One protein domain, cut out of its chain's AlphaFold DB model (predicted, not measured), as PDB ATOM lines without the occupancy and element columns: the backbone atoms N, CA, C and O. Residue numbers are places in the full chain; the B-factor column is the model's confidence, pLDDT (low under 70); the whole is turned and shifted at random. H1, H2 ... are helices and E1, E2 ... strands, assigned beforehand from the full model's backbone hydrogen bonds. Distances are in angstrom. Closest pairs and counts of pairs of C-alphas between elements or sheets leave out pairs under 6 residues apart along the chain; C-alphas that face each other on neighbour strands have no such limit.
ATOM      1  N   TYR A 261      37.747   8.191  13.119       77.06
ATOM      2  CA  TYR A 261      38.418   6.919  12.864       77.06
ATOM      3  C   TYR A 261      38.434   6.613  11.367       77.06
ATOM      4  O   TYR A 261      37.385   6.532  10.728       77.06
ATOM      5  N   LEU A 262      39.627   6.414  10.806       75.00
ATOM      6  CA  LEU A 262      39.817   5.975   9.427       75.00
ATOM      7  C   LEU A 262      40.136   4.480   9.407       75.00
ATOM      8  O   LEU A 262      41.247   4.072   9.743       75.00
ATOM      9  N   TYR A 263      39.172   3.670   8.981       70.75
ATOM     10  CA  TYR A 263      39.341   2.227   8.823       70.75
ATOM     11  C   TYR A 263      39.891   1.900   7.437       70.75
ATOM     12  O   TYR A 263      39.312   2.290   6.423       70.75
ATOM     13  N   ILE A 264      41.003   1.165   7.384       67.12
ATOM     14  CA  ILE A 264      41.653   0.792   6.123       67.12
ATOM     15  C   ILE A 264      41.789  -0.724   6.031       67.12
ATOM     16  O   ILE A 264      42.346  -1.371   6.915       67.12
ATOM     17  N   ALA A 265      41.321  -1.276   4.909       65.31
ATOM     18  CA  ALA A 265      41.438  -2.691   4.580       65.31
ATOM     19  C   ALA A 265      42.012  -2.880   3.168       65.31
ATOM     20  O   ALA A 265      41.423  -2.445   2.173       65.31
ATOM     21  N   ALA A 266      43.143  -3.581   3.070       61.22
ATOM     22  CA  ALA A 266      43.809  -3.891   1.810       61.22
ATOM     23  C   ALA A 266      43.709  -5.387   1.482       61.22
ATOM     24  O   ALA A 266      43.867  -6.240   2.347       61.22
ATOM     25  N   THR A 267      43.481  -5.716   0.209       56.41
ATOM     26  CA  THR A 267      43.512  -7.104  -0.277       56.41
ATOM     27  C   THR A 267      44.940  -7.534  -0.618       56.41
ATOM     28  O   THR A 267      45.756  -6.720  -1.056       56.41
ATOM     29  N   SER A 268      45.237  -8.829  -0.529       51.47
ATOM     30  CA  SER A 268      46.579  -9.393  -0.757       51.47
ATOM     31  C   SER A 268      47.079  -9.350  -2.214       51.47
ATOM     32  O   SER A 268      48.265  -9.535  -2.457       51.47
ATOM     33  N   ARG A 269      46.236  -9.029  -3.206       50.62
ATOM     34  CA  ARG A 269      46.605  -9.062  -4.641       50.62
ATOM     35  C   ARG A 269      47.438  -7.854  -5.085       50.62
ATOM     36  O   ARG A 269      46.986  -6.739  -4.856       50.62
ATOM     37  N   ASN A 270      48.585  -8.074  -5.740       43.47
ATOM     38  CA  ASN A 270      49.512  -7.082  -6.334       43.47
ATOM     39  C   ASN A 270      50.088  -6.047  -5.353       43.47
ATOM     40  O   ASN A 270      49.328  -5.239  -4.862       43.47
ATOM     41  N   TYR A 271      51.406  -5.991  -5.141       56.31
ATOM     42  CA  TYR A 271      52.125  -5.208  -4.108       56.31
ATOM     43  C   TYR A 271      52.039  -5.766  -2.673       56.31
ATOM     44  O   TYR A 271      50.976  -6.259  -2.265       56.31
ATOM     45  N   PRO A 272      53.124  -5.632  -1.882       64.00
ATOM     46  CA  PRO A 272      53.142  -5.968  -0.464       64.00
ATOM     47  C   PRO A 272      52.031  -5.277   0.333       64.00
ATOM     48  O   PRO A 272      51.699  -4.110   0.106       64.00
ATOM     49  N   HIS A 273      51.474  -5.998   1.305       65.50
ATOM     50  CA  HIS A 273      50.346  -5.545   2.122       65.50
ATOM     51  C   HIS A 273      50.617  -4.205   2.828       65.50
ATOM     52  O   HIS A 273      49.781  -3.303   2.787       65.50
ATOM     53  N   TYR A 274      51.814  -4.028   3.394       70.50
ATOM     54  CA  TYR A 274      52.194  -2.793   4.083       70.50
ATOM     55  C   TYR A 274      52.252  -1.578   3.141       70.50
ATOM     56  O   TYR A 274      51.758  -0.510   3.496       70.50
ATOM     57  N   GLN A 275      52.763  -1.739   1.911       71.00
ATOM     58  CA  GLN A 275      52.826  -0.650   0.928       71.00
ATOM     59  C   GLN A 275      51.427  -0.156   0.558       71.00
ATOM     60  O   GLN A 275      51.197   1.048   0.472       71.00
ATOM     61  N   LYS A 276      50.468  -1.076   0.395       72.06
ATOM     62  CA  LYS A 276      49.067  -0.718   0.138       72.06
ATOM     63  C   LYS A 276      48.440   0.028   1.294       72.06
ATOM     64  O   LYS A 276      47.703   0.980   1.053       72.06
ATOM     65  N   MET A 277      48.698  -0.412   2.523       71.50
ATOM     66  CA  MET A 277      48.164   0.244   3.711       71.50
ATOM     67  C   MET A 277      48.700   1.678   3.808       71.50
ATOM     68  O   MET A 277      47.902   2.609   3.895       71.50
ATOM     69  N   CYS A 278      50.014   1.879   3.645       73.88
ATOM     70  CA  CYS A 278      50.622   3.215   3.615       73.88
ATOM     71  C   CYS A 278      50.053   4.085   2.485       73.88
ATOM     72  O   CYS A 278      49.640   5.221   2.718       73.88
ATOM     73  N   TYR A 279      49.975   3.545   1.265       78.81
ATOM     74  CA  TYR A 279      49.409   4.265   0.126       78.81
ATOM     75  C   TYR A 279      47.936   4.626   0.341       78.81
ATOM     76  O   TYR A 279      47.500   5.695  -0.072       78.81
ATOM     77  N   SER A 280      47.163   3.762   1.000       74.44
ATOM     78  CA  SER A 280      45.743   4.007   1.272       74.44
ATOM     79  C   SER A 280      45.549   5.160   2.254       74.44
ATOM     80  O   SER A 280      44.687   6.004   2.012       74.44
ATOM     81  N   VAL A 281      46.375   5.249   3.307       78.69
ATOM     82  CA  VAL A 281      46.379   6.414   4.212       78.69
ATOM     83  C   VAL A 281      46.754   7.672   3.442       78.69
ATOM     84  O   VAL A 281      46.053   8.674   3.522       78.69
ATOM     85  N   HIS A 282      47.827   7.607   2.651       80.12
ATOM     86  CA  HIS A 282      48.297   8.729   1.839       80.12
ATOM     87  C   HIS A 282      47.229   9.250   0.876       80.12
ATOM     88  O   HIS A 282      46.941  10.444   0.796       80.12
ATOM     89  N   PHE A 283      46.594   8.328   0.160       80.00
ATOM     90  CA  PHE A 283      45.517   8.629  -0.764       80.00
ATOM     91  C   PHE A 283      44.311   9.241  -0.040       80.00
ATOM     92  O   PHE A 283      43.758  10.234  -0.515       80.00
ATOM     93  N   ALA A 284      43.928   8.694   1.119       76.88
ATOM     94  CA  ALA A 284      42.851   9.237   1.942       76.88
ATOM     95  C   ALA A 284      43.179  10.650   2.446       76.88
ATOM     96  O   ALA A 284      42.343  11.537   2.303       76.88
ATOM     97  N   ALA A 285      44.400  10.892   2.930       79.69
ATOM     98  CA  ALA A 285      44.853  12.206   3.387       79.69
ATOM     99  C   ALA A 285      44.788  13.263   2.277       79.69
ATOM    100  O   ALA A 285      44.364  14.396   2.507       79.69
ATOM    101  N   LYS A 286      45.138  12.884   1.042       79.62
ATOM    102  CA  LYS A 286      45.020  13.770  -0.122       79.62
ATOM    103  C   LYS A 286      43.572  14.015  -0.537       79.62
ATOM    104  O   LYS A 286      43.208  15.153  -0.821       79.62
ATOM    105  N   LYS A 287      42.749  12.965  -0.593       78.31
ATOM    106  CA  LYS A 287      41.365  13.056  -1.086       78.31
ATOM    107  C   LYS A 287      40.422  13.712  -0.075       78.31
ATOM    108  O   LYS A 287      39.526  14.450  -0.466       78.31
ATOM    109  N   LEU A 288      40.638  13.461   1.212       78.56
ATOM    110  CA  LEU A 288      39.827  13.944   2.331       78.56
ATOM    111  C   LEU A 288      40.541  15.063   3.096       78.56
ATOM    112  O   LEU A 288      40.334  15.228   4.296       78.56
ATOM    113  N   LYS A 289      41.372  15.848   2.401       78.94
ATOM    114  CA  LYS A 289      42.179  16.925   2.985       78.94
ATOM    115  C   LYS A 289      41.408  17.841   3.956       78.94
ATOM    116  O   LYS A 289      41.962  18.095   5.021       78.94
ATOM    117  N   PRO A 290      40.165  18.291   3.670       79.75
ATOM    118  CA  PRO A 290      39.415  19.126   4.612       79.75
ATOM    119  C   PRO A 290      39.218  18.448   5.975       79.75
ATOM    120  O   PRO A 290      39.437  19.064   7.011       79.75
ATOM    121  N   TYR A 291      38.920  17.145   5.981       80.12
ATOM    122  CA  TYR A 291      38.740  16.378   7.212       80.12
ATOM    123  C   TYR A 291      40.051  16.214   7.985       80.12
ATOM    124  O   TYR A 291      40.071  16.386   9.198       80.12
ATOM    125  N   PHE A 292      41.156  15.944   7.282       79.31
ATOM    126  CA  PHE A 292      42.491  15.840   7.888       79.31
ATOM    127  C   PHE A 292      42.992  17.166   8.481       79.31
ATOM    128  O   PHE A 292      43.876  17.151   9.333       79.31
ATOM    129  N   GLN A 293      42.466  18.306   8.024       81.25
ATOM    130  CA  GLN A 293      42.817  19.630   8.543       81.25
ATOM    131  C   GLN A 293      41.949  20.047   9.736       81.25
ATOM    132  O   GLN A 293      42.440  20.731  10.631       81.25
ATOM    133  N   GLU A 294      40.675  19.653   9.750       78.38
ATOM    134  CA  GLU A 294      39.717  20.050  10.790       78.38
ATOM    135  C   GLU A 294      39.642  19.073  11.972       78.38
ATOM    136  O   GLU A 294      39.260  19.479  13.074       78.38
ATOM    137  N   HIS A 295      40.004  17.803  11.764       78.00
ATOM    138  CA  HIS A 295      39.807  16.731  12.737       78.00
ATOM    139  C   HIS A 295      41.094  15.950  13.022       78.00
ATOM    140  O   HIS A 295      41.867  15.663  12.103       78.00
ATOM    141  N   PRO A 296      41.312  15.517  14.276       78.25
ATOM    142  CA  PRO A 296      42.312  14.503  14.562       78.25
ATOM    143  C   PRO A 296      41.834  13.145  14.028       78.25
ATOM    144  O   PRO A 296      40.792  12.636  14.439       78.25
ATOM    145  N   ILE A 297      42.596  12.550  13.105       80.31
ATOM    146  CA  ILE A 297      42.260  11.273  12.456       80.31
ATOM    147  C   ILE A 297      43.075  10.107  13.017       80.31
ATOM    148  O   ILE A 297      44.288  10.019  12.846       80.31
ATOM    149  N   MET A 298      42.372   9.151  13.612       76.62
ATOM    150  CA  MET A 298      42.903   7.902  14.139       76.62
ATOM    151  C   MET A 298      42.803   6.807  13.079       76.62
ATOM    152  O   MET A 298      41.713   6.357  12.729       76.62
ATOM    153  N   VAL A 299      43.942   6.357  12.556       74.12
ATOM    154  CA  VAL A 299      43.970   5.286  11.550       74.12
ATOM    155  C   VAL A 299      43.878   3.921  12.232       74.12
ATOM    156  O   VAL A 299      44.727   3.577  13.053       74.12
ATOM    157  N   VAL A 300      42.874   3.129  11.854       71.88
ATOM    158  CA  VAL A 300      42.669   1.747  12.303       71.88
ATOM    159  C   VAL A 300      43.000   0.802  11.153       71.88
ATOM    160  O   VAL A 300      42.358   0.824  10.100       71.88
ATOM    161  N   CYS A 301      44.019  -0.031  11.344       66.06
ATOM    162  CA  CYS A 301      44.499  -0.969  10.333       66.06
ATOM    163  C   CYS A 301      45.152  -2.194  10.983       66.06
ATOM    164  O   CYS A 301      45.529  -2.170  12.152       66.06
ATOM    165  N   THR A 302      45.290  -3.272  10.212       62.22
ATOM    166  CA  THR A 302      45.910  -4.529  10.665       62.22
ATOM    167  C   THR A 302      47.439  -4.503  10.645       62.22
ATOM    168  O   THR A 302      48.067  -5.406  11.188       62.22
ATOM    169  N   ALA A 303      48.050  -3.500  10.006       62.19
ATOM    170  CA  ALA A 303      49.500  -3.353   9.900       62.19
ATOM    171  C   ALA A 303      50.029  -2.326  10.922       62.19
ATOM    172  O   ALA A 303      49.341  -1.340  11.187       62.19
ATOM    173  N   PRO A 304      51.257  -2.481  11.453       66.62
ATOM    174  CA  PRO A 304      51.862  -1.513  12.370       66.62
ATOM    175  C   PRO A 304      52.337  -0.255  11.619       66.62
ATOM    176  O   PRO A 304      53.529  -0.007  11.452       66.62
ATOM    177  N   LEU A 305      51.397   0.550  11.109       71.69
ATOM    178  CA  LEU A 305      51.704   1.696  10.244       71.69
ATOM    179  C   LEU A 305      52.582   2.753  10.919       71.69
ATOM    180  O   LEU A 305      53.395   3.360  10.230       71.69
ATOM    181  N   ALA A 306      52.454   2.935  12.236       68.50
ATOM    182  CA  ALA A 306      53.302   3.839  13.017       68.50
ATOM    183  C   ALA A 306      54.789   3.513  12.833       68.50
ATOM    184  O   ALA A 306      55.602   4.380  12.525       68.50
ATOM    185  N   GLU A 307      55.119   2.230  12.984       69.12
ATOM    186  CA  GLU A 307      56.478   1.707  12.896       69.12
ATOM    187  C   GLU A 307      56.969   1.723  11.450       69.12
ATOM    188  O   GLU A 307      58.105   2.099  11.187       69.12
ATOM    189  N   ILE A 308      56.099   1.382  10.493       70.69
ATOM    190  CA  ILE A 308      56.441   1.350   9.065       70.69
ATOM    191  C   ILE A 308      56.732   2.759   8.525       70.69
ATOM    192  O   ILE A 308      57.686   2.939   7.772       70.69
ATOM    193  N   ILE A 309      55.909   3.748   8.883       70.31
ATOM    194  CA  ILE A 309      56.050   5.146   8.444       70.31
ATOM    195  C   ILE A 309      57.203   5.829   9.189       70.31
ATOM    196  O   ILE A 309      57.910   6.643   8.602       70.31
ATOM    197  N   GLY A 310      57.408   5.486  10.464       68.44
ATOM    198  CA  GLY A 310      58.497   6.007  11.290       68.44
ATOM    199  C   GLY A 310      59.862   5.357  11.039       68.44
ATOM    200  O   GLY A 310      60.856   5.808  11.613       68.44
ATOM    201  N   ASN A 311      59.938   4.316  10.205       73.19
ATOM    202  CA  ASN A 311      61.186   3.616   9.925       73.19
ATOM    203  C   ASN A 311      62.131   4.489   9.079       73.19
ATOM    204  O   ASN A 311      61.814   4.850   7.945       73.19
ATOM    205  N   ARG A 312      63.321   4.785   9.617       66.69
ATOM    206  CA  ARG A 312      64.366   5.576   8.944       66.69
ATOM    207  C   ARG A 312      64.991   4.864   7.742       66.69
ATOM    208  O   ARG A 312      65.491   5.542   6.850       66.69
ATOM    209  N   ASP A 313      64.901   3.538   7.697       71.25
ATOM    210  CA  ASP A 313      65.404   2.702   6.601       71.25
ATOM    211  C   ASP A 313      64.350   2.484   5.502       71.25
ATOM    212  O   ASP A 313      64.602   1.806   4.500       71.25
ATOM    213  N   ALA A 314      63.144   3.046   5.663       66.12
ATOM    214  CA  ALA A 314      62.138   3.007   4.616       66.12
ATOM    215  C   ALA A 314      62.669   3.718   3.360       66.12
ATOM    216  O   ALA A 314      63.134   4.855   3.410       66.12
ATOM    217  N   SER A 315      62.565   3.059   2.207       59.44
ATOM    218  CA  SER A 315      62.992   3.598   0.914       59.44
ATOM    219  C   SER A 315      61.869   3.523  -0.125       59.44
ATOM    220  O   SER A 315      60.876   2.802   0.024       59.44
ATOM    221  N   GLY A 316      61.983   4.332  -1.179       75.50
ATOM    222  CA  GLY A 316      60.998   4.385  -2.260       75.50
ATOM    223  C   GLY A 316      59.670   5.043  -1.858       75.50
ATOM    224  O   GLY A 316      59.638   6.061  -1.165       75.50
ATOM    225  N   GLY A 317      58.553   4.484  -2.337       69.81
ATOM    226  CA  GLY A 317      57.220   5.087  -2.194       69.81
ATOM    227  C   GLY A 317      56.793   5.323  -0.743       69.81
ATOM    228  O   GLY A 317      56.225   6.368  -0.448       69.81
ATOM    229  N   VAL A 318      57.127   4.405   0.171       71.94
ATOM    230  CA  VAL A 318      56.731   4.489   1.588       71.94
ATOM    231  C   VAL A 318      57.358   5.701   2.280       71.94
ATOM    232  O   VAL A 318      56.640   6.440   2.948       71.94
ATOM    233  N   ALA A 319      58.647   5.962   2.050       71.25
ATOM    234  CA  ALA A 319      59.335   7.131   2.601       71.25
ATOM    235  C   ALA A 319      58.766   8.446   2.051       71.25
ATOM    236  O   ALA A 319      58.521   9.391   2.795       71.25
ATOM    237  N   LYS A 320      58.481   8.489   0.742       76.75
ATOM    238  CA  LYS A 320      57.858   9.661   0.115       76.75
ATOM    239  C   LYS A 320      56.480   9.959   0.713       76.75
ATOM    240  O   LYS A 320      56.171  11.112   0.997       76.75
ATOM    241  N   TRP A 321      55.650   8.935   0.902       80.94
ATOM    242  CA  TRP A 321      54.324   9.103   1.496       80.94
ATOM    243  C   TRP A 321      54.408   9.507   2.966       80.94
ATOM    244  O   TRP A 321      53.640  10.362   3.385       80.94
ATOM    245  N   ALA A 322      55.365   8.964   3.724       71.00
ATOM    246  CA  ALA A 322      55.590   9.329   5.121       71.00
ATOM    247  C   ALA A 322      55.835  10.836   5.312       71.00
ATOM    248  O   ALA A 322      55.296  11.422   6.244       71.00
ATOM    249  N   ILE A 323      56.588  11.467   4.403       73.44
ATOM    250  CA  ILE A 323      56.874  12.913   4.434       73.44
ATOM    251  C   ILE A 323      55.632  13.749   4.093       73.44
ATOM    252  O   ILE A 323      55.427  14.823   4.651       73.44
ATOM    253  N   GLU A 324      54.819  13.287   3.140       75.25
ATOM    254  CA  GLU A 324      53.635  14.020   2.669       75.25
ATOM    255  C   GLU A 324      52.427  13.882   3.610       75.25
ATOM    256  O   GLU A 324      51.447  14.622   3.469       75.25
ATOM    257  N   LEU A 325      52.471  12.936   4.551       70.94
ATOM    258  CA  LEU A 325      51.435  12.780   5.557       70.94
ATOM    259  C   LEU A 325      51.555  13.892   6.612       70.94
ATOM    260  O   LEU A 325      52.653  14.168   7.096       70.94
TER     261      LEU A 325
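This is residues 261 to 325 of the 436 residues of the protein "Genome assembly, chromosome: II" of Triticum aestivum (UniProt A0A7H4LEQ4). H1, a long helix, has H4 side by side with it and H3 across both, while a ribbon of two parallel strands, E1 and E2, makes another edge and H2 turns off past H1's end. The 65 printed residues, mostly helix, run E1, H1, H2, E2, H3, H4. The whole is compact, radius of gyration of the C-alphas 11.6 A, spanning 30 by 25 by 18 A.

E1, residues 261 to 263, is parallel to E2, residues 297 to 300, with N 262 and O 298 2.8 A apart. With H1, residues 273 to 287, and H2, residues 289 to 294, they form a strand-helix-strand unit, two parallel strands joined through helices, its crossover right-handed. H1 and H4, residues 317 to 324, touch at C-alphas 282 and 321, 6.0 A, a shallow tilt of 32 degrees, only just short of steep, the same way. H3, residues 305 to 310, touches H4 at C-alphas 309 and 322, 5.4 A, and is about perpendicular at 81 degrees. In each helix every O i to N i+4 pair is within hydrogen-bond range.

E1 begins at C-alpha 261 (38.418, 6.919, 12.864). H1 is 20.9 A long. H4, 10.8 A, ends at C-alpha 324 (53.635, 14.020, 2.669).

The printed part has no cut and no long link. Mean pLDDT of the printed part is 71.3; 21 residues are under 70, among them 264 to 273.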